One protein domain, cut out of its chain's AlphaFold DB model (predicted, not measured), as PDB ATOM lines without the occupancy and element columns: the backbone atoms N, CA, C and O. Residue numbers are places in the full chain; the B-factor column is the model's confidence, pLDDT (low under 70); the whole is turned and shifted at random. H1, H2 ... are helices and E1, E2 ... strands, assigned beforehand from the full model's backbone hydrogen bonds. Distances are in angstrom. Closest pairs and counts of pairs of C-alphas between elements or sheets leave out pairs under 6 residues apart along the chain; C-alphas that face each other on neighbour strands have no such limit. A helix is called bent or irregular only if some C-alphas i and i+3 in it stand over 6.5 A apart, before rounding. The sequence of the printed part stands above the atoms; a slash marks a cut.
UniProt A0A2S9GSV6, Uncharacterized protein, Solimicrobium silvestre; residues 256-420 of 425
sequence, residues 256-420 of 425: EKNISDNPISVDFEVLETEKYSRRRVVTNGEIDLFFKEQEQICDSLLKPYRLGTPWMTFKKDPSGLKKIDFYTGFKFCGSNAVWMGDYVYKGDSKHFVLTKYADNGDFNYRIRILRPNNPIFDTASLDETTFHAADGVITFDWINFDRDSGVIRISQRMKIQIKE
ATOM      1  N   GLU A 256     104.939 114.819 103.291       42.81
ATOM      2  CA  GLU A 256     105.469 115.446 102.066       42.81
ATOM      3  C   GLU A 256     105.753 116.941 102.274       42.81
ATOM      4  O   GLU A 256     106.757 117.461 101.787       42.81
ATOM      5  N   LYS A 257     104.940 117.625 103.090       46.41
ATOM      6  CA  LYS A 257     105.133 119.050 103.399       46.41
ATOM      7  C   LYS A 257     106.402 119.320 104.224       46.41
ATOM      8  O   LYS A 257     107.146 120.245 103.916       46.41
ATOM      9  N   ASN A 258     106.738 118.450 105.181       44.03
ATOM     10  CA  ASN A 258     107.945 118.601 106.008       44.03
ATOM     11  C   ASN A 258     109.270 118.379 105.251       44.03
ATOM     12  O   ASN A 258     110.301 118.897 105.680       44.03
ATOM     13  N   ILE A 259     109.275 117.651 104.127       50.28
ATOM     14  CA  ILE A 259     110.458 117.567 103.244       50.28
ATOM     15  C   ILE A 259     110.555 118.827 102.359       50.28
ATOM     16  O   ILE A 259     111.651 119.272 102.029       50.28
ATOM     17  N   SER A 260     109.414 119.443 102.031       55.16
ATOM     18  CA  SER A 260     109.290 120.640 101.182       55.16
ATOM     19  C   SER A 260     109.606 121.972 101.892       55.16
ATOM     20  O   SER A 260     109.900 122.977 101.232       55.16
ATOM     21  N   ASP A 261     109.555 122.027 103.223       66.94
ATOM     22  CA  ASP A 261     109.693 123.301 103.942       66.94
ATOM     23  C   ASP A 261     111.145 123.772 104.105       66.94
ATOM     24  O   ASP A 261     111.392 124.977 104.179       66.94
ATOM     25  N   ASN A 262     112.119 122.858 104.062       85.19
ATOM     26  CA  ASN A 262     113.537 123.204 104.153       85.19
ATOM     27  C   ASN A 262     114.213 123.133 102.775       85.19
ATOM     28  O   ASN A 262     114.601 122.048 102.341       85.19
ATOM     29  N   PRO A 263     114.385 124.269 102.075       90.00
ATOM     30  CA  PRO A 263     115.028 124.272 100.769       90.00
ATOM     31  C   PRO A 263     116.489 123.810 100.870       90.00
ATOM     32  O   PRO A 263     117.240 124.248 101.747       90.00
ATOM     33  N   ILE A 264     116.899 122.941  99.947       93.62
ATOM     34  CA  ILE A 264     118.258 122.402  99.851       93.62
ATOM     35  C   ILE A 264     119.195 123.543  99.462       93.62
ATOM     36  O   ILE A 264     119.022 124.147  98.405       93.62
ATOM     37  N   SER A 265     120.188 123.850 100.293       92.88
ATOM     38  CA  SER A 265     121.205 124.834  99.909       92.88
ATOM     39  C   SER A 265     122.050 124.260  98.781       92.88
ATOM     40  O   SER A 265     122.582 123.158  98.911       92.88
ATOM     41  N   VAL A 266     122.135 124.990  97.674       94.81
ATOM     42  CA  VAL A 266     122.948 124.607  96.521       94.81
ATOM     43  C   VAL A 266     123.997 125.671  96.264       94.81
ATOM     44  O   VAL A 266     123.717 126.871  96.320       94.81
ATOM     45  N   ASP A 267     125.205 125.208  95.972       94.69
ATOM     46  CA  ASP A 267     126.255 126.067  95.457       94.69
ATOM     47  C   ASP A 267     125.977 126.400  93.990       94.69
ATOM     48  O   ASP A 267     125.282 125.672  93.272       94.69
ATOM     49  N   PHE A 268     126.534 127.518  93.546       95.31
ATOM     50  CA  PHE A 268     126.451 127.959  92.165       95.31
ATOM     51  C   PHE A 268     127.833 128.344  91.651       95.31
ATOM     52  O   PHE A 268     128.705 128.775  92.407       95.31
ATOM     53  N   GLU A 269     128.015 128.213  90.345       96.19
ATOM     54  CA  GLU A 269     129.203 128.657  89.634       96.19
ATOM     55  C   GLU A 269     128.897 129.968  88.906       96.19
ATOM     56  O   GLU A 269     127.877 130.097  88.226       96.19
ATOM     57  N   VAL A 270     129.777 130.959  89.051       96.00
ATOM     58  CA  VAL A 270     129.717 132.189  88.253       96.00
ATOM     59  C   VAL A 270     130.555 131.971  87.001       96.00
ATOM     60  O   VAL A 270     131.780 132.013  87.061       96.00
ATOM     61  N   LEU A 271     129.886 131.747  85.873       96.38
ATOM     62  CA  LEU A 271     130.527 131.490  84.583       96.38
ATOM     63  C   LEU A 271     131.129 132.763  83.976       96.38
ATOM     64  O   LEU A 271     132.185 132.730  83.350       96.38
ATOM     65  N   GLU A 272     130.441 133.892  84.137       96.12
ATOM     66  CA  GLU A 272     130.831 135.175  83.553       96.12
ATOM     67  C   GLU A 272     130.414 136.315  84.485       96.12
ATOM     68  O   GLU A 272     129.357 136.260  85.112       96.12
ATOM     69  N   THR A 273     131.230 137.364  84.586       94.31
ATOM     70  CA  THR A 273     130.856 138.611  85.266       94.31
ATOM     71  C   THR A 273     131.156 139.792  84.364       94.31
ATOM     72  O   THR A 273     132.313 140.082  84.069       94.31
ATOM     73  N   GLU A 274     130.111 140.520  83.994       93.62
ATOM     74  CA  GLU A 274     130.197 141.732  83.197       93.62
ATOM     75  C   GLU A 274     129.825 142.940  84.069       93.62
ATOM     76  O   GLU A 274     128.762 142.984  84.696       93.62
ATOM     77  N   LYS A 275     130.720 143.932  84.137       91.75
ATOM     78  CA  LYS A 275     130.488 145.204  84.838       91.75
ATOM     79  C   LYS A 275     130.374 146.326  83.819       91.75
ATOM     80  O   LYS A 275     131.290 146.544  83.029       91.75
ATOM     81  N   TYR A 276     129.278 147.073  83.876       88.06
ATOM     82  CA  TYR A 276     129.018 148.147  82.928       88.06
ATOM     83  C   TYR A 276     129.529 149.484  83.469       88.06
ATOM     84  O   TYR A 276     129.035 149.993  84.474       88.06
ATOM     85  N   SER A 277     130.499 150.091  82.778       81.69
ATOM     86  CA  SER A 277     130.996 151.436  83.112       81.69
ATOM     87  C   SER A 277     129.940 152.527  82.886       81.69
ATOM     88  O   SER A 277     129.896 153.519  83.611       81.69
ATOM     89  N   ARG A 278     129.047 152.320  81.910       85.88
ATOM     90  CA  ARG A 278     127.797 153.066  81.718       85.88
ATOM     91  C   ARG A 278     126.641 152.083  81.816       85.88
ATOM     92  O   ARG A 278     126.643 151.097  81.090       85.88
ATOM     93  N   ARG A 279     125.673 152.352  82.697       86.31
ATOM     94  CA  ARG A 279     124.559 151.427  82.962       86.31
ATOM     95  C   ARG A 279     123.841 151.059  81.660       86.31
ATOM     96  O   ARG A 279     123.434 151.951  80.914       86.31
ATOM     97  N   ARG A 280     123.670 149.758  81.411       87.06
ATOM     98  CA  ARG A 280     122.893 149.254  80.274       87.06
ATOM     99  C   ARG A 280     121.417 149.529  80.543       87.06
ATOM    100  O   ARG A 280     120.908 149.171  81.604       87.06
ATOM    101  N   VAL A 281     120.750 150.189  79.605       86.12
ATOM    102  CA  VAL A 281     119.311 150.458  79.678       86.12
ATOM    103  C   VAL A 281     118.587 149.331  78.960       86.12
ATOM    104  O   VAL A 281     118.846 149.106  77.780       86.12
ATOM    105  N   VAL A 282     117.704 148.632  79.668       84.00
ATOM    106  CA  VAL A 282     116.793 147.655  79.059       84.00
ATOM    107  C   VAL A 282     115.460 148.348  78.810       84.00
ATOM    108  O   VAL A 282     114.941 149.039  79.689       84.00
ATOM    109  N   THR A 283     114.936 148.213  77.592       78.56
ATOM    110  CA  THR A 283     113.636 148.788  77.217       78.56
ATOM    111  C   THR A 283     112.524 147.766  77.428       78.56
ATOM    112  O   THR A 283     112.747 146.568  77.267       78.56
ATOM    113  N   ASN A 284     111.314 148.229  77.751       77.12
ATOM    114  CA  ASN A 284     110.179 147.343  78.052       77.12
ATOM    115  C   ASN A 284     109.829 146.380  76.903       77.12
ATOM    116  O   ASN A 284     109.393 145.267  77.162       77.12
ATOM    117  N   GLY A 285     110.082 146.756  75.643       81.19
ATOM    118  CA  GLY A 285     109.707 145.931  74.489       81.19
ATOM    119  C   GLY A 285     110.421 144.574  74.408       81.19
ATOM    120  O   GLY A 285     109.809 143.598  73.982       81.19
ATOM    121  N   GLU A 286     111.687 144.487  74.832       75.19
ATOM    122  CA  GLU A 286     112.429 143.212  74.865       75.19
ATOM    123  C   GLU A 286     111.875 142.280  75.951       75.19
ATOM    124  O   GLU A 286     111.718 141.079  75.741       75.19
ATOM    125  N   ILE A 287     111.517 142.867  77.092       79.12
ATOM    126  CA  ILE A 287     110.959 142.169  78.249       79.12
ATOM    127  C   ILE A 287     109.554 141.627  77.924       79.12
ATOM    128  O   ILE A 287     109.245 140.475  78.225       79.12
ATOM    129  N   ASP A 288     108.724 142.423  77.244       81.81
ATOM    130  CA  ASP A 288     107.354 142.048  76.875       81.81
ATOM    131  C   ASP A 288     107.301 140.850  75.913       81.81
ATOM    132  O   ASP A 288     106.396 140.017  76.005       81.81
ATOM    133  N   LEU A 289     108.249 140.753  74.972       82.06
ATOM    134  CA  LEU A 289     108.329 139.624  74.037       82.06
ATOM    135  C   LEU A 289     108.659 138.321  74.764       82.06
ATOM    136  O   LEU A 289     107.964 137.325  74.567       82.06
ATOM    137  N   PHE A 290     109.656 138.347  75.649       84.75
ATOM    138  CA  PHE A 290     110.022 137.184  76.452       84.75
ATOM    139  C   PHE A 290     108.853 136.696  77.317       84.75
ATOM    140  O   PHE A 290     108.549 135.502  77.337       84.75
ATOM    141  N   PHE A 291     108.155 137.612  77.998       85.06
ATOM    142  CA  PHE A 291     107.030 137.227  78.849       85.06
ATOM    143  C   PHE A 291     105.877 136.607  78.064       85.06
ATOM    144  O   PHE A 291     105.275 135.656  78.553       85.06
ATOM    145  N   LYS A 292     105.615 137.065  76.834       88.94
ATOM    146  CA  LYS A 292     104.615 136.435  75.958       88.94
ATOM    147  C   LYS A 292     104.995 135.011  75.566       88.94
ATOM    148  O   LYS A 292     104.130 134.140  75.546       88.94
ATOM    149  N   GLU A 293     106.265 134.758  75.256       89.44
ATOM    150  CA  GLU A 293     106.736 133.404  74.934       89.44
ATOM    151  C   GLU A 293     106.644 132.476  76.153       89.44
ATOM    152  O   GLU A 293     106.117 131.367  76.051       89.44
ATOM    153  N   GLN A 294     107.074 132.942  77.329       91.19
ATOM    154  CA  GLN A 294     106.937 132.182  78.577       91.19
ATOM    155  C   GLN A 294     105.477 131.926  78.951       91.19
ATOM    156  O   GLN A 294     105.145 130.830  79.400       91.19
ATOM    157  N   GLU A 295     104.595 132.905  78.750       91.31
ATOM    158  CA  GLU A 295     103.161 132.758  78.986       91.31
ATOM    159  C   GLU A 295     102.577 131.644  78.113       91.31
ATOM    160  O   GLU A 295     101.914 130.759  78.642       91.31
ATOM    161  N   GLN A 296     102.922 131.591  76.822       94.38
ATOM    162  CA  GLN A 296     102.483 130.513  75.928       94.38
ATOM    163  C   GLN A 296     102.973 129.129  76.373       94.38
ATOM    164  O   GLN A 296     102.213 128.156  76.333       94.38
ATOM    165  N   ILE A 297     104.231 129.019  76.819       94.25
ATOM    166  CA  ILE A 297     104.761 127.748  77.331       94.25
ATOM    167  C   ILE A 297     104.034 127.366  78.625       94.25
ATOM    168  O   ILE A 297     103.588 126.226  78.769       94.25
ATOM    169  N   CYS A 298     103.846 128.313  79.544       95.19
ATOM    170  CA  CYS A 298     103.116 128.076  80.783       95.19
ATOM    171  C   CYS A 298     101.659 127.697  80.546       95.19
ATOM    172  O   CYS A 298     101.169 126.782  81.204       95.19
ATOM    173  N   ASP A 299     100.989 128.311  79.579       95.31
ATOM    174  CA  ASP A 299      99.623 127.973  79.195       95.31
ATOM    175  C   ASP A 299      99.518 126.547  78.660       95.31
ATOM    176  O   ASP A 299      98.458 125.933  78.754       95.31
ATOM    177  N   SER A 300     100.594 125.955  78.136       96.56
ATOM    178  CA  SER A 300     100.589 124.538  77.751       96.56
ATOM    179  C   SER A 300     100.591 123.585  78.959       96.56
ATOM    180  O   SER A 300     100.061 122.475  78.860       96.56
ATOM    181  N   LEU A 301     101.113 124.025  80.111       97.31
ATOM    182  CA  LEU A 301     101.268 123.215  81.326       97.31
ATOM    183  C   LEU A 301     100.228 123.521  82.408       97.31
ATOM    184  O   LEU A 301      99.877 122.646  83.200       97.31
ATOM    185  N   LEU A 302      99.731 124.753  82.449       96.62
ATOM    186  CA  LEU A 302      98.928 125.296  83.535       96.62
ATOM    187  C   LEU A 302      97.609 125.864  83.009       96.62
ATOM    188  O   LEU A 302      97.486 126.247  81.849       96.62
ATOM    189  N   LYS A 303      96.601 125.921  83.874       95.38
ATOM    190  CA  LYS A 303      95.331 126.611  83.611       95.38
ATOM    191  C   LYS A 303      94.851 127.339  84.868       95.38
ATOM    192  O   LYS A 303      95.117 126.843  85.968       95.38
ATOM    193  N   PRO A 304      94.105 128.450  84.739       92.56
ATOM    194  CA  PRO A 304      93.482 129.104  85.886       92.56
ATOM    195  C   PRO A 304      92.656 128.113  86.703       92.56
ATOM    196  O   PRO A 304      91.851 127.370  86.139       92.56
ATOM    197  N   TYR A 305      92.862 128.085  88.024       87.56
ATOM    198  CA  TYR A 305      92.017 127.295  88.925       87.56
ATOM    199  C   TYR A 305      90.585 127.839  88.903       87.56
ATOM    200  O   TYR A 305      89.622 127.085  88.775       87.56
ATOM    201  N   ARG A 306      90.463 129.170  88.998       82.69
ATOM    202  CA  ARG A 306      89.224 129.939  88.867       82.69
ATOM    203  C   ARG A 306      89.540 131.295  88.237       82.69
ATOM    204  O   ARG A 306      90.630 131.829  88.418       82.69
ATOM    205  N   LEU A 307      88.582 131.856  87.503       77.81
ATOM    206  CA  LEU A 307      88.698 133.216  86.971       77.81
ATOM    207  C   LEU A 307      88.904 134.209  88.125       77.81
ATOM    208  O   LEU A 307      88.163 134.182  89.103       77.81
ATOM    209  N   GLY A 308      89.912 135.073  87.998       76.12
ATOM    210  CA  GLY A 308      90.205 136.124  88.974       76.12
ATOM    211  C   GLY A 308      91.029 135.695  90.193       76.12
ATOM    212  O   GLY A 308      91.255 136.532  91.061       76.12
ATOM    213  N   THR A 309      91.500 134.445  90.276       81.50
ATOM    214  CA  THR A 309      92.432 134.019  91.336       81.50
ATOM    215  C   THR A 309      93.867 133.906  90.802       81.50
ATOM    216  O   THR A 309      94.054 133.598  89.624       81.50
ATOM    217  N   PRO A 310      94.901 134.124  91.642       82.94
ATOM    218  CA  PRO A 310      96.300 133.909  91.251       82.94
ATOM    219  C   PRO A 310      96.680 132.417  91.207       82.94
ATOM    220  O   PRO A 310      97.799 132.069  90.834       82.94
ATOM    221  N   TRP A 311      95.753 131.531  91.584       87.94
ATOM    222  CA  TRP A 311      95.963 130.091  91.636       87.94
ATOM    223  C   TRP A 311      95.836 129.458  90.255       87.94
ATOM    224  O   TRP A 311      94.831 129.617  89.557       87.94
ATOM    225  N   MET A 312      96.821 128.645  89.903       93.50
ATOM    226  CA  MET A 312      96.830 127.882  88.660       93.50
ATOM    227  C   MET A 312      96.938 126.393  88.977       93.50
ATOM    228  O   MET A 312      97.581 125.996  89.945       93.50
ATOM    229  N   THR A 313      96.283 125.567  88.170       95.50
ATOM    230  CA  THR A 313      96.319 124.102  88.267       95.50
ATOM    231  C   THR A 313      97.112 123.511  87.119       95.50
ATOM    232  O   THR A 313      97.143 124.070  86.020       95.50
ATOM    233  N   PHE A 314      97.728 122.358  87.359       97.06
ATOM    234  CA  PHE A 314      98.461 121.629  86.332       97.06
ATOM    235  C   PHE A 314      97.487 120.926  85.387       97.06
ATOM    236  O   PHE A 314      96.588 120.204  85.814       97.06
ATOM    237  N   LYS A 315      97.661 121.114  84.077       97.56
ATOM    238  CA  LYS A 315      96.790 120.507  83.059       97.56
ATOM    239  C   LYS A 315      96.894 118.982  83.028       97.56
ATOM    240  O   LYS A 315      95.909 118.334  82.685       97.56
ATOM    241  N   LYS A 316      98.061 118.426  83.376       97.12
ATOM    242  CA  LYS A 316      98.315 116.977  83.412       97.12
ATOM    243  C   LYS A 316      98.154 116.357  84.802       97.12
ATOM    244  O   LYS A 316      98.432 115.171  84.955       97.12
ATOM    245  N   ASP A 317      97.736 117.121  85.811       96.56
ATOM    246  CA  ASP A 317      97.418 116.549  87.120       96.56
ATOM    247  C   ASP A 317      96.108 115.743  87.030       96.56
ATOM    248  O   ASP A 317      95.050 116.339  86.810       96.56
ATOM    249  N   PRO A 318      96.141 114.407  87.213       91.50
ATOM    250  CA  PRO A 318      94.947 113.572  87.105       91.50
ATOM    251  C   PRO A 318      93.931 113.851  88.217       91.50
ATOM    252  O   PRO A 318      92.748 113.574  88.039       91.50
ATOM    253  N   SER A 319      94.375 114.392  89.358       91.25
ATOM    254  CA  SER A 319      93.489 114.718  90.477       91.25
ATOM    255  C   SER A 319      92.761 116.051  90.282       91.25
ATOM    256  O   SER A 319      91.678 116.248  90.826       91.25
ATOM    257  N   GLY A 320      93.349 116.975  89.515       88.69
ATOM    258  CA  GLY A 320      92.898 118.363  89.408       88.69
ATOM    259  C   GLY A 320      93.019 119.168  90.710       88.69
ATOM    260  O   GLY A 320      92.489 120.278  90.782       88.69
ATOM    261  N   LEU A 321      93.680 118.621  91.734       86.44
ATOM    262  CA  LEU A 321      93.805 119.220  93.064       86.44
ATOM    263  C   LEU A 321      95.137 119.952  93.256       86.44
ATOM    264  O   LEU A 321      95.241 120.813  94.134       86.44
ATOM    265  N   LYS A 322      96.159 119.640  92.453       91.31
ATOM    266  CA  LYS A 322      97.477 120.265  92.559       91.31
ATOM    267  C   LYS A 322      97.431 121.656  91.957       91.31
ATOM    268  O   LYS A 322      97.105 121.855  90.783       91.31
ATOM    269  N   LYS A 323      97.788 122.626  92.788       92.94
ATOM    270  CA  LYS A 323      97.753 124.045  92.465       92.94
ATOM    271  C   LYS A 323      99.024 124.737  92.924       92.94
ATOM    272  O   LYS A 323      99.646 124.323  93.900       92.94
ATOM    273  N   ILE A 324      99.364 125.807  92.227       91.25
ATOM    274  CA  ILE A 324     100.449 126.724  92.563       91.25
ATOM    275  C   ILE A 324      99.907 128.150  92.624       91.25
ATOM    276  O   ILE A 324      98.992 128.494  91.872       91.25
ATOM    277  N   ASP A 325     100.439 128.944  93.552       86.50
ATOM    278  CA  ASP A 325     100.088 130.354  93.736       86.50
ATOM    279  C   ASP A 325     101.086 131.248  93.001       86.50
ATOM    280  O   ASP A 325     102.292 131.121  93.202       86.50
ATOM    281  N   PHE A 326     100.601 132.170  92.175       78.25
ATOM    282  CA  PHE A 326     101.447 133.138  91.480       78.25
ATOM    283  C   PHE A 326     101.547 134.504  92.155       78.25
ATOM    284  O   PHE A 326     102.126 135.419  91.573       78.25
ATOM    285  N   TYR A 327     101.027 134.667  93.371       72.56
ATOM    286  CA  TYR A 327     101.030 135.970  94.028       72.56
ATOM    287  C   TYR A 327     102.425 136.454  94.463       72.56
ATOM    288  O   TYR A 327     102.670 137.659  94.477       72.56
ATOM    289  N   THR A 328     103.356 135.558  94.813       64.88
ATOM    290  CA  THR A 328     104.579 135.944  95.548       64.88
ATOM    291  C   THR A 328     105.896 135.784  94.788       64.88
ATOM    292  O   THR A 328     106.955 135.755  95.409       64.88
ATOM    293  N   GLY A 329     105.893 135.718  93.454       80.69
ATOM    294  CA  GLY A 329     107.153 135.492  92.748       80.69
ATOM    295  C   GLY A 329     107.088 135.432  91.231       80.69
ATOM    296  O   GLY A 329     106.113 135.857  90.616       80.69
ATOM    297  N   PHE A 330     108.150 134.893  90.634       87.50
ATOM    298  CA  PHE A 330     108.248 134.665  89.192       87.50
ATOM    299  C   PHE A 330     108.086 133.190  88.839       87.50
ATOM    300  O   PHE A 330     108.269 132.299  89.676       87.50
ATOM    301  N   LYS A 331     107.750 132.930  87.575       91.19
ATOM    302  CA  LYS A 331     107.505 131.583  87.060       91.19
ATOM    303  C   LYS A 331     108.258 131.340  85.765       91.19
ATOM    304  O   LYS A 331     108.306 132.209  84.903       91.19
ATOM    305  N   PHE A 332     108.743 130.116  85.617       93.69
ATOM    306  CA  PHE A 332     109.270 129.613  84.356       93.69
ATOM    307  C   PHE A 332     108.617 128.294  84.029       93.69
ATOM    308  O   PHE A 332     108.447 127.442  84.903       93.69
ATOM    309  N   CYS A 333     108.291 128.106  82.762       94.94
ATOM    310  CA  CYS A 333     107.757 126.849  82.282       94.94
ATOM    311  C   CYS A 333     108.688 126.319  81.200       94.94
ATOM    312  O   CYS A 333     109.028 127.019  80.251       94.94
ATOM    313  N   GLY A 334     109.140 125.085  81.382       93.69
ATOM    314  CA  GLY A 334     109.857 124.330  80.361       93.69
ATOM    315  C   GLY A 334     108.889 123.451  79.582       93.69
ATOM    316  O   GLY A 334     107.675 123.566  79.711       93.69
ATOM    317  N   SER A 335     109.414 122.502  78.813       92.88
ATOM    318  CA  SER A 335     108.576 121.550  78.071       92.88
ATOM    319  C   SER A 335     107.798 120.575  78.968       92.88
ATOM    320  O   SER A 335     106.782 120.031  78.546       92.88
ATOM    321  N   ASN A 336     108.290 120.305  80.180       96.06
ATOM    322  CA  ASN A 336     107.767 119.261  81.074       96.06
ATOM    323  C   ASN A 336     107.899 119.589  82.574       96.06
ATOM    324  O   ASN A 336     107.776 118.698  83.416       96.06
ATOM    325  N   ALA A 337     108.188 120.839  82.922       97.00
ATOM    326  CA  ALA A 337     108.373 121.254  84.305       97.00
ATOM    327  C   ALA A 337     108.013 122.727  84.490       97.00
ATOM    328  O   ALA A 337     108.098 123.526  83.555       97.00
ATOM    329  N   VAL A 338     107.630 123.066  85.716       96.44
ATOM    330  CA  VAL A 338     107.330 124.429  86.151       96.44
ATOM    331  C   VAL A 338     108.270 124.777  87.293       96.44
ATOM    332  O   VAL A 338     108.381 124.022  88.260       96.44
ATOM    333  N   TRP A 339     108.934 125.922  87.197       96.06
ATOM    334  CA  TRP A 339     109.738 126.488  88.267       96.06
ATOM    335  C   TRP A 339     109.060 127.726  88.832       96.06
ATOM    336  O   TRP A 339     108.541 128.559  88.089       96.06
ATOM    337  N   MET A 340     109.105 127.857  90.150       93.88
ATOM    338  CA  MET A 340     108.653 129.033  90.878       93.88
ATOM    339  C   MET A 340     109.802 129.620  91.673       93.88
ATOM    340  O   MET A 340     110.477 128.894  92.405       93.88
ATOM    341  N   GLY A 341     110.003 130.923  91.540       91.25
ATOM    342  CA  GLY A 341     110.985 131.668  92.307       91.25
ATOM    343  C   GLY A 341     110.339 132.551  93.357       91.25
ATOM    344  O   GLY A 341     109.418 133.284  93.028       91.25
ATOM    345  N   ASP A 342     110.861 132.531  94.583       88.44
ATOM    346  CA  ASP A 342     110.439 133.416  95.671       88.44
ATOM    347  C   ASP A 342     111.657 134.112  96.306       88.44
ATOM    348  O   ASP A 342     112.693 133.489  96.584       88.44
ATOM    349  N   TYR A 343     111.530 135.419  96.539       82.12
ATOM    350  CA  TYR A 343     112.481 136.192  97.330       82.12
ATOM    351  C   TYR A 343     112.035 136.131  98.787       82.12
ATOM    352  O   TYR A 343     111.011 136.702  99.146       82.12
ATOM    353  N   VAL A 344     112.822 135.479  99.648       74.50
ATOM    354  CA  VAL A 344     112.474 135.302 101.065       74.50
ATOM    355  C   VAL A 344     112.432 136.666 101.767       74.50
ATOM    356  O   VAL A 344     113.428 137.164 102.287       74.50
ATOM    357  N   TYR A 345     111.249 137.286 101.782       54.28
ATOM    358  CA  TYR A 345     111.048 138.657 102.260       54.28
ATOM    359  C   TYR A 345     111.164 138.767 103.792       54.28
ATOM    360  O   TYR A 345     111.416 139.840 104.340       54.28
ATOM    361  N   LYS A 346     111.040 137.647 104.517       55.66
ATOM    362  CA  LYS A 346     111.115 137.596 105.984       55.66
ATOM    363  C   LYS A 346     112.544 137.339 106.477       55.66
ATOM    364  O   LYS A 346     112.884 136.233 106.879       55.66
ATOM    365  N   GLY A 347     113.367 138.389 106.473       57.31
ATOM    366  CA  GLY A 347     114.620 138.459 107.242       57.31
ATOM    367  C   GLY A 347     115.856 137.808 106.615       57.31
ATOM    368  O   GLY A 347     116.944 137.940 107.174       57.31
ATOM    369  N   ASP A 348     115.724 137.168 105.449       66.75
ATOM    370  CA  ASP A 348     116.832 136.514 104.749       66.75
ATOM    371  C   ASP A 348     116.951 136.981 103.289       66.75
ATOM    372  O   ASP A 348     116.940 136.199 102.340       66.75
ATOM    373  N   SER A 349     117.120 138.295 103.107       72.44
ATOM    374  CA  SER A 349     117.318 138.943 101.796       72.44
ATOM    375  C   SER A 349     118.594 138.508 101.055       72.44
ATOM    376  O   SER A 349     118.883 138.987  99.951       72.44
ATOM    377  N   LYS A 350     119.384 137.620 101.669       83.81
ATOM    378  CA  LYS A 350     120.598 137.037 101.104       83.81
ATOM    379  C   LYS A 350     120.321 135.790 100.285       83.81
ATOM    380  O   LYS A 350     121.241 135.337  99.617       83.81
ATOM    381  N   HIS A 351     119.115 135.237 100.321       87.38
ATOM    382  CA  HIS A 351     118.807 134.014  99.597       87.38
ATOM    383  C   HIS A 351     117.597 134.176  98.687       87.38
ATOM    384  O   HIS A 351     116.664 134.932  98.953       87.38
ATOM    385  N   PHE A 352     117.625 133.409  97.610       89.75
ATOM    386  CA  PHE A 352     116.517 133.223  96.694       89.75
ATOM    387  C   PHE A 352     116.144 131.736  96.680       89.75
ATOM    388  O   PHE A 352     117.020 130.872  96.789       89.75
ATOM    389  N   VAL A 353     114.849 131.427  96.604       92.56
ATOM    390  CA  VAL A 353     114.348 130.050  96.635       92.56
ATOM    391  C   VAL A 353     113.714 129.704  95.298       92.56
ATOM    392  O   VAL A 353     112.840 130.421  94.826       92.56
ATOM    393  N   LEU A 354     114.126 128.573  94.723       94.38
ATOM    394  CA  LEU A 354     113.553 128.028  93.497       94.38
ATOM    395  C   LEU A 354     112.900 126.676  93.786       94.38
ATOM    396  O   LEU A 354     113.542 125.764  94.310       94.38
ATOM    397  N   THR A 355     111.638 126.531  93.409       94.44
ATOM    398  CA  THR A 355     110.870 125.289  93.539       94.44
ATOM    399  C   THR A 355     110.579 124.728  92.158       94.44
ATOM    400  O   THR A 355     110.075 125.461  91.314       94.44
ATOM    401  N   LYS A 356     110.868 123.446  91.919       95.56
ATOM    402  CA  LYS A 356     110.549 122.751  90.663       95.56
ATOM    403  C   LYS A 356     109.415 121.756  90.874       95.56
ATOM    404  O   LYS A 356     109.489 120.901  91.758       95.56
ATOM    405  N   TYR A 357     108.437 121.811  89.981       95.69
ATOM    406  CA  TYR A 357     107.353 120.850  89.830       95.69
ATOM    407  C   TYR A 357     107.447 120.180  88.457       95.69
ATOM    408  O   TYR A 357     107.888 120.797  87.485       95.69
ATOM    409  N   ALA A 358     107.038 118.921  88.362       96.56
ATOM    410  CA  ALA A 358     106.764 118.276  87.084       96.56
ATOM    411  C   ALA A 358     105.488 118.858  86.441       96.56
ATOM    412  O   ALA A 358     104.691 119.538  87.090       96.56
ATOM    413  N   ASP A 359     105.274 118.592  85.155       96.62
ATOM    414  CA  ASP A 359     104.102 119.061  84.400       96.62
ATOM    415  C   ASP A 359     102.748 118.502  84.884       96.62
ATOM    416  O   ASP A 359     101.695 119.064  84.576       96.62
ATOM    417  N   ASN A 360     102.767 117.426  85.667       96.50
ATOM    418  CA  ASN A 360     101.615 116.849  86.359       96.50
ATOM    419  C   ASN A 360     101.436 117.381  87.797       96.50
ATOM    420  O   ASN A 360     100.620 116.849  88.555       96.50
ATOM    421  N   GLY A 361     102.231 118.378  88.193       95.25
ATOM    422  CA  GLY A 361     102.210 119.001  89.511       95.25
ATOM    423  C   GLY A 361     102.980 118.274  90.608       95.25
ATOM    424  O   GLY A 361     102.971 118.752  91.741       95.25
ATOM    425  N   ASP A 362     103.642 117.148  90.319       94.50
ATOM    426  CA  ASP A 362     104.475 116.471  91.316       94.50
ATOM    427  C   ASP A 362     105.647 117.363  91.725       94.50
ATOM    428  O   ASP A 362     106.384 117.887  90.886       94.50
ATOM    429  N   PHE A 363     105.834 117.525  93.030       92.81
ATOM    430  CA  PHE A 363     106.992 118.221  93.566       92.81
ATOM    431  C   PHE A 363     108.274 117.444  93.231       92.81
ATOM    432  O   PHE A 363     108.354 116.236  93.458       92.81
ATOM    433  N   ASN A 364     109.290 118.135  92.708       94.06
ATOM    434  CA  ASN A 364     110.601 117.536  92.456       94.06
ATOM    435  C   ASN A 364     111.627 117.972  93.500       94.06
ATOM    436  O   ASN A 364     112.240 117.125  94.145       94.06
ATOM    437  N   TYR A 365     111.834 119.280  93.657       94.25
ATOM    438  CA  TYR A 365     112.754 119.811  94.658       94.25
ATOM    439  C   TYR A 365     112.476 121.279  94.972       94.25
ATOM    440  O   TYR A 365     111.837 122.003  94.206       94.25
ATOM    441  N   ARG A 366     113.066 121.735  96.078       93.69
ATOM    442  CA  ARG A 366     113.146 123.138  96.473       93.69
ATOM    443  C   ARG A 366     114.583 123.456  96.857       93.69
ATOM    444  O   ARG A 366     115.124 122.812  97.752       93.69
ATOM    445  N   ILE A 367     115.202 124.415  96.180       94.88
ATOM    446  CA  ILE A 367     116.596 124.807  96.404       94.88
ATOM    447  C   ILE A 367     116.685 126.239  96.922       94.88
ATOM    448  O   ILE A 367     115.892 127.098  96.545       94.88
ATOM    449  N   ARG A 368     117.658 126.483  97.798       93.56
ATOM    450  CA  ARG A 368     118.035 127.798  98.312       93.56
ATOM    451  C   ARG A 368     119.369 128.175  97.690       93.56
ATOM    452  O   ARG A 368     120.344 127.441  97.826       93.56
ATOM    453  N   ILE A 369     119.396 129.327  97.040       93.25
ATOM    454  CA  ILE A 369     120.558 129.850  96.333       93.25
ATOM    455  C   ILE A 369     121.011 131.098  97.081       93.25
ATOM    456  O   ILE A 369     120.209 131.999  97.341       93.25
ATOM    457  N   LEU A 370     122.288 131.145  97.457       91.69
ATOM    458  CA  LEU A 370     122.879 132.335  98.058       91.69
ATOM    459  C   LEU A 370     123.000 133.435  96.992       91.69
ATOM    460  O   LEU A 370     123.473 133.198  95.886       91.69
ATOM    461  N   ARG A 371     122.589 134.655  97.324       88.62
ATOM    462  CA  ARG A 371     122.774 135.830  96.473       88.62
ATOM    463  C   ARG A 371     124.277 136.057  96.264       88.62
ATOM    464  O   ARG A 371     125.012 136.128  97.253       88.62
ATOM    465  N   PRO A 372     124.754 136.222  95.020       86.75
ATOM    466  CA  PRO A 372     126.150 136.562  94.774       86.75
ATOM    467  C   PRO A 372     126.536 137.860  95.505       86.75
ATOM    468  O   PRO A 372     125.778 138.832  95.509       86.75
ATOM    469  N   ASN A 373     127.699 137.860  96.162       71.38
ATOM    470  CA  ASN A 373     128.076 138.879  97.147       71.38
ATOM    471  C   ASN A 373     128.202 140.319  96.599       71.38
ATOM    472  O   ASN A 373     128.749 140.558  95.525       71.38
ATOM    473  N   ASN A 374     127.775 141.252  97.466       59.53
ATOM    474  CA  ASN A 374     127.847 142.721  97.444       59.53
ATOM    475  C   ASN A 374     127.298 143.419  96.189       59.53
ATOM    476  O   ASN A 374     128.065 143.909  95.352       59.53
ATOM    477  N   PRO A 375     125.964 143.536  96.063       59.75
ATOM    478  CA  PRO A 375     125.407 144.434  95.072       59.75
ATOM    479  C   PRO A 375     125.834 145.871  95.428       59.75
ATOM    480  O   PRO A 375     125.791 146.286  96.581       59.75
ATOM    481  N   ILE A 376     126.287 146.634  94.430       59.09
ATOM    482  CA  ILE A 376     126.625 148.064  94.599       59.09
ATOM    483  C   ILE A 376     125.355 148.881  94.940       59.09
ATOM    484  O   ILE A 376     125.450 149.995  95.446       59.09
ATOM    485  N   PHE A 377     124.173 148.311  94.679       61.38
ATOM    486  CA  PHE A 377     122.848 148.903  94.861       61.38
ATOM    487  C   PHE A 377     121.936 147.960  95.658       61.38
ATOM    488  O   PHE A 377     122.160 146.751  95.677       61.38
ATOM    489  N   ASP A 378     120.870 148.484  96.262       64.25
ATOM    490  CA  ASP A 378     119.970 147.680  97.102       64.25
ATOM    491  C   ASP A 378     119.202 146.601  96.305       64.25
ATOM    492  O   ASP A 378     118.869 145.534  96.837       64.25
ATOM    493  N   THR A 379     119.011 146.802  94.996       80.00
ATOM    494  CA  THR A 379     118.199 145.919  94.147       80.00
ATOM    495  C   THR A 379     119.054 145.010  93.259       80.00
ATOM    496  O   THR A 379     119.873 145.455  92.453       80.00
ATOM    497  N   ALA A 380     118.850 143.700  93.389       86.38
ATOM    498  CA  ALA A 380     119.345 142.711  92.441       86.38
ATOM    499  C   ALA A 380     118.359 141.555  92.345       86.38
ATOM    500  O   ALA A 380     117.695 141.228  93.331       86.38
ATOM    501  N   SER A 381     118.287 140.949  91.171       90.06
ATOM    502  CA  SER A 381     117.365 139.862  90.877       90.06
ATOM    503  C   SER A 381     118.003 138.877  89.910       90.06
ATOM    504  O   SER A 381     118.971 139.192  89.213       90.06
ATOM    505  N   LEU A 382     117.412 137.692  89.839       92.06
ATOM    506  CA  LEU A 382     117.528 136.850  88.659       92.06
ATOM    507  C   LEU A 382     116.909 137.600  87.460       92.06
ATOM    508  O   LEU A 382     115.865 138.239  87.606       92.06
ATOM    509  N   ASP A 383     117.571 137.573  86.306       92.12
ATOM    510  CA  ASP A 383     117.037 138.052  85.032       92.12
ATOM    511  C   ASP A 383     116.229 136.931  84.391       92.12
ATOM    512  O   ASP A 383     116.767 135.945  83.873       92.12
ATOM    513  N   GLU A 384     114.915 137.094  84.449       89.25
ATOM    514  CA  GLU A 384     113.964 136.087  84.013       89.25
ATOM    515  C   GLU A 384     114.142 135.729  82.538       89.25
ATOM    516  O   GLU A 384     114.022 134.560  82.177       89.25
ATOM    517  N   THR A 385     114.566 136.691  81.715       88.12
ATOM    518  CA  THR A 385     114.725 136.523  80.263       88.12
ATOM    519  C   THR A 385     115.829 135.545  79.860       88.12
ATOM    520  O   THR A 385     115.912 135.114  78.711       88.12
ATOM    521  N   THR A 386     116.680 135.173  80.815       93.00
ATOM    522  CA  THR A 386     117.885 134.363  80.597       93.00
ATOM    523  C   THR A 386     117.809 133.007  81.290       93.00
ATOM    524  O   THR A 386     118.761 132.226  81.223       93.00
ATOM    525  N   PHE A 387     116.688 132.717  81.960       94.56
ATOM    526  CA  PHE A 387     116.485 131.457  82.653       94.56
ATOM    527  C   PHE A 387     116.394 130.299  81.662       94.56
ATOM    528  O   PHE A 387     115.557 130.270  80.762       94.56
ATOM    529  N   HIS A 388     117.242 129.302  81.866       95.00
ATOM    530  CA  HIS A 388     117.272 128.087  81.077       95.00
ATOM    531  C   HIS A 388     117.585 126.897  81.980       95.00
ATOM    532  O   HIS A 388     118.465 126.975  82.833       95.00
ATOM    533  N   ALA A 389     116.873 125.790  81.787       95.38
ATOM    534  CA  ALA A 389     117.105 124.552  82.515       95.38
ATOM    535  C   ALA A 389     117.147 123.382  81.530       95.38
ATOM    536  O   ALA A 389     116.146 123.077  80.879       95.38
ATOM    537  N   ALA A 390     118.305 122.738  81.421       94.94
ATOM    538  CA  ALA A 390     118.539 121.604  80.536       94.94
ATOM    539  C   ALA A 390     119.601 120.681  81.138       94.94
ATOM    540  O   ALA A 390     120.492 121.133  81.852       94.94
ATOM    541  N   ASP A 391     119.484 119.378  80.873       94.81
ATOM    542  CA  ASP A 391     120.493 118.372  81.236       94.81
ATOM    543  C   ASP A 391     120.908 118.384  82.722       94.81
ATOM    544  O   ASP A 391     122.062 118.151  83.081       94.81
ATOM    545  N   GLY A 392     119.947 118.660  83.613       94.69
ATOM    546  CA  GLY A 392     120.181 118.731  85.059       94.69
ATOM    547  C   GLY A 392     120.976 119.964  85.496       94.69
ATOM    548  O   GLY A 392     121.567 119.965  86.577       94.69
ATOM    549  N   VAL A 393     121.007 121.007  84.670       96.88
ATOM    550  CA  VAL A 393     121.688 122.270  84.935       96.88
ATOM    551  C   VAL A 393     120.718 123.426  84.720       96.88
ATOM    552  O   VAL A 393     120.009 123.482  83.719       96.88
ATOM    553  N   ILE A 394     120.712 124.368  85.659       96.81
ATOM    554  CA  ILE A 394     119.992 125.636  85.558       96.81
ATOM    555  C   ILE A 394     121.015 126.733  85.290       96.81
ATOM    556  O   ILE A 394     121.996 126.861  86.022       96.81
ATOM    557  N   THR A 395     120.780 127.542  84.268       97.19
ATOM    558  CA  THR A 395     121.563 128.739  83.971       97.19
ATOM    559  C   THR A 395     120.662 129.956  83.899       97.19
ATOM    560  O   THR A 395     119.582 129.886  83.322       97.19
ATOM    561  N   PHE A 396     121.113 131.067  84.459       96.25
ATOM    562  CA  PHE A 396     120.441 132.359  84.365       96.25
ATOM    563  C   PHE A 396     121.444 133.470  84.643       96.25
ATOM    564  O   PHE A 396     122.497 133.241  85.239       96.25
ATOM    565  N   ASP A 397     121.106 134.688  84.259       95.25
ATOM    566  CA  ASP A 397     121.862 135.865  84.629       95.25
ATOM    567  C   ASP A 397     121.324 136.458  85.930       95.25
ATOM    568  O   ASP A 397     120.124 136.558  86.160       95.25
ATOM    569  N   TRP A 398     122.229 136.868  86.804       93.94
ATOM    570  CA  TRP A 398     121.943 137.659  87.987       93.94
ATOM    571  C   TRP A 398     122.329 139.106  87.721       93.94
ATOM    572  O   TRP A 398     123.489 139.401  87.415       93.94
ATOM    573  N   ILE A 399     121.373 140.017  87.854       92.94
ATOM    574  CA  ILE A 399     121.546 141.423  87.496       92.94
ATOM    575  C   ILE A 399     121.447 142.327  88.723       92.94
ATOM    576  O   ILE A 399     120.520 142.231  89.524       92.94
ATOM    577  N   ASN A 400     122.396 143.256  88.849       91.00
ATOM    578  CA  ASN A 400     122.317 144.371  89.795       91.00
ATOM    579  C   ASN A 400     121.788 145.592  89.045       91.00
ATOM    580  O   ASN A 400     122.455 146.086  88.125       91.00
ATOM    581  N   PHE A 401     120.627 146.106  89.439       89.31
ATOM    582  CA  PHE A 401     119.955 147.171  88.703       89.31
ATOM    583  C   PHE A 401     119.379 148.248  89.616       89.31
ATOM    584  O   PHE A 401     119.144 148.048  90.801       89.31
ATOM    585  N   ASP A 402     119.145 149.406  89.018       86.81
ATOM    586  CA  ASP A 402     118.386 150.506  89.593       86.81
ATOM    587  C   ASP A 402     117.123 150.690  88.742       86.81
ATOM    588  O   ASP A 402     117.188 150.599  87.508       86.81
ATOM    589  N   ARG A 403     115.977 150.886  89.397       84.31
ATOM    590  CA  ARG A 403     114.690 151.111  88.739       84.31
ATOM    591  C   ARG A 403     114.236 152.524  89.063       84.31
ATOM    592  O   ARG A 403     113.825 152.811  90.182       84.31
ATOM    593  N   ASP A 404     114.237 153.368  88.045       81.62
ATOM    594  CA  ASP A 404     113.787 154.752  88.149       81.62
ATOM    595  C   ASP A 404     112.852 155.054  86.977       81.62
ATOM    596  O   ASP A 404     113.194 154.833  85.813       81.62
ATOM    597  N   SER A 405     111.644 155.518  87.304       80.81
ATOM    598  CA  SER A 405     110.640 155.956  86.328       80.81
ATOM    599  C   SER A 405     110.301 154.895  85.264       80.81
ATOM    600  O   SER A 405     110.066 155.214  84.103       80.81
ATOM    601  N   GLY A 406     110.306 153.611  85.649       77.69
ATOM    602  CA  GLY A 406     110.023 152.491  84.741       77.69
ATOM    603  C   GLY A 406     111.191 152.059  83.849       77.69
ATOM    604  O   GLY A 406     111.031 151.135  83.061       77.69
ATOM    605  N   VAL A 407     112.367 152.678  83.983       81.06
ATOM    606  CA  VAL A 407     113.580 152.294  83.256       81.06
ATOM    607  C   VAL A 407     114.457 151.421  84.150       81.06
ATOM    608  O   VAL A 407     114.820 151.824  85.257       81.06
ATOM    609  N   ILE A 408     114.833 150.238  83.657       85.81
ATOM    610  CA  ILE A 408     115.775 149.339  84.333       85.81
ATOM    611  C   ILE A 408     117.188 149.652  83.839       85.81
ATOM    612  O   ILE A 408     117.487 149.559  82.647       85.81
ATOM    613  N   ARG A 409     118.064 150.041  84.769       90.00
ATOM    614  CA  ARG A 409     119.466 150.367  84.490       90.00
ATOM    615  C   ARG A 409     120.378 149.337  85.145       90.00
ATOM    616  O   ARG A 409     120.598 149.389  86.353       90.00
ATOM    617  N   ILE A 410     120.927 148.427  84.346       91.06
ATOM    618  CA  ILE A 410     121.788 147.334  84.808       91.06
ATOM    619  C   ILE A 410     123.222 147.842  84.968       91.06
ATOM    620  O   ILE A 410     123.805 148.436  84.060       91.06
ATOM    621  N   SER A 411     123.794 147.606  86.143       90.50
ATOM    622  CA  SER A 411     125.165 147.984  86.508       90.50
ATOM    623  C   SER A 411     126.144 146.811  86.449       90.50
ATOM    624  O   SER A 411     127.321 146.992  86.136       90.50
ATOM    625  N   GLN A 412     125.650 145.603  86.709       92.19
ATOM    626  CA  GLN A 412     126.422 144.370  86.676       92.19
ATOM    627  C   GLN A 412     125.506 143.213  86.292       92.19
ATOM    628  O   GLN A 412     124.351 143.176  86.714       92.19
ATOM    629  N   ARG A 413     126.059 142.276  85.530       94.00
ATOM    630  CA  ARG A 413     125.443 141.017  85.126       94.00
ATOM    631  C   ARG A 413     126.403 139.881  85.474       94.00
ATOM    632  O   ARG A 413     127.599 139.984  85.207       94.00
ATOM    633  N   MET A 414     125.903 138.821  86.093       94.62
ATOM    634  CA  MET A 414     126.669 137.614  86.402       94.62
ATOM    635  C   MET A 414     125.944 136.414  85.820       94.62
ATOM    636  O   MET A 414     124.814 136.158  86.214       94.62
ATOM    637  N   LYS A 415     126.577 135.672  84.917       96.75
ATOM    638  CA  LYS A 415     126.005 134.432  84.397       96.75
ATOM    639  C   LYS A 415     126.229 133.327  85.415       96.75
ATOM    640  O   LYS A 415     127.373 132.987  85.713       96.75
ATOM    641  N   ILE A 416     125.146 132.798  85.963       96.19
ATOM    642  CA  ILE A 416     125.149 131.801  87.027       96.19
ATOM    643  C   ILE A 416     124.759 130.445  86.458       96.19
ATOM    644  O   ILE A 416     123.868 130.340  85.616       96.19
ATOM    645  N   GLN A 417     125.427 129.410  86.950       97.44
ATOM    646  CA  GLN A 417     125.098 128.020  86.701       97.44
ATOM    647  C   GLN A 417     124.903 127.272  88.017       97.44
ATOM    648  O   GLN A 417     125.667 127.438  88.965       97.44
ATOM    649  N   ILE A 418     123.877 126.428  88.066       97.12
ATOM    650  CA  ILE A 418     123.524 125.610  89.223       97.12
ATOM    651  C   ILE A 418     123.260 124.195  88.741       97.12
ATOM    652  O   ILE A 418     122.513 123.988  87.787       97.12
ATOM    653  N   LYS A 419     123.839 123.208  89.419       97.62
ATOM    654  CA  LYS A 419     123.511 121.805  89.176       97.62
ATOM    655  C   LYS A 419     122.225 121.449  89.917       97.62
ATOM    656  O   LYS A 419     122.132 121.666  91.125       97.62
ATOM    657  N   GLU A 420     121.238 120.904  89.211       96.25
ATOM    658  CA  GLU A 420     120.009 120.433  89.844       96.25
ATOM    659  C   GLU A 420     120.322 119.298  90.839       96.25
ATOM    660  O   GLU A 420     121.172 118.439  90.563       96.25
TER     661      GLU A 420
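This is residues 256 to 420 of the 425 residues of an uncharacterized protein of Solimicrobium silvestre (UniProt A0A2S9GSV6). Two strongly twisted sheets stand partly face to face as a sandwich with crossed strands, and the long helix H2 runs along one side of it, beside the edge strands E6 and E10. At the last turns of H2 sits a small sheet, E3 E4 E5, while at the other edge of the sandwich E1 runs on into the long, sharply bent strand E2. The 165 printed residues hold two named helices and twelve named strands, in the order H1 E1 E2 H2 and then E3 to E12. The sheets run E1 E9 E8 E7 E6, mixed, and E2 E12 E11 E10 and E3 E4 E5, both antiparallel. The class is mixed, helices and strands; the whole is compact, with a radius of gyration of the C-alphas of 16.5 A, yet elongated, spanning 53 by 34 by 32 A.

H1, residues 256 to 260, begins at C-alpha 256, (105.469, 115.446, 102.066). E1, residues 264 to 266, is followed by E2, residues 269 to 282, 25.0 A long, which bends by 107 degrees at residue 278. H2, residues 284 to 301, is 25.9 A long and begins at C-alpha 284, (110.179, 147.343, 78.052). E3 is residues 302 to 304, E4 residues 311 to 314 and E5 residues 323 to 325. E6 is residues 329 to 333; E7, residues 337 to 343, is 20.2 A long, E8, residues 351 to 358, is 23.4 A and E9, residues 363 to 370, is 21.7 A. E10, residues 380 to 390, is 24.2 A and bends by 71 degrees at residue 385. E11, residues 393 to 404, is 33.6 A. E12, residues 407 to 419, is 32.6 A, bends by 74 degrees at residue 411 and ends at C-alpha 419, (123.511, 121.805, 89.176).

In the largest sheet, E6 E7 E8 E9 form a meander, each strand the antiparallel neighbour of the one before; N 332 and O 339 of E6 and E7 are 2.9 A apart, N 355 and O 340 of E8 and E7 2.8 A, and N 367 and O 354 of E9 and E8 2.8 A. E1 is parallel to E9, with N 264 and O 366 2.8 A apart. H1 only grazes this sheet. The second sheet has the meander E10 E11 E12, with N 395 and O 388 2.8 A apart and N 398 and O 414 2.7 A apart; E2 is antiparallel to E12, with N 271 and O 415 at 2.8 A. The facing parts of the sandwich are 10.3 A centre to centre, with strands at 49 degrees. The closest C-alphas of E6 and E10 are those of Phe 332 and Phe 387, 7.6 A apart. H2 is on the largest sheet, making two layers, helix and sheet, with Cys 298 and Cys 333 of E6 the closest C-alphas at 5.0 A; it is also on the second sheet, with Phe 290 and Thr 385 of E10 closest at 6.1 A. The meander E3 E4 E5 has N 303 and O 313 2.9 A apart, and N 312 and O 324 2.9 A apart. H2 is on this sheet too, with the C-alphas of Leu 301 and Phe 314 6.0 A apart. Every O i to N i+4 pair of H1 is within hydrogen-bond range, and 13 of 14 in H2.

The two C-alphas farthest apart are those of Ser 277 and Ser 319, 53.0 A. The printed part has no cut, and no link is long. The mean pLDDT of the printed part is 87.0; it is under 70 at residues 256 to 261, 328, 345 to 348 and 374 to 378.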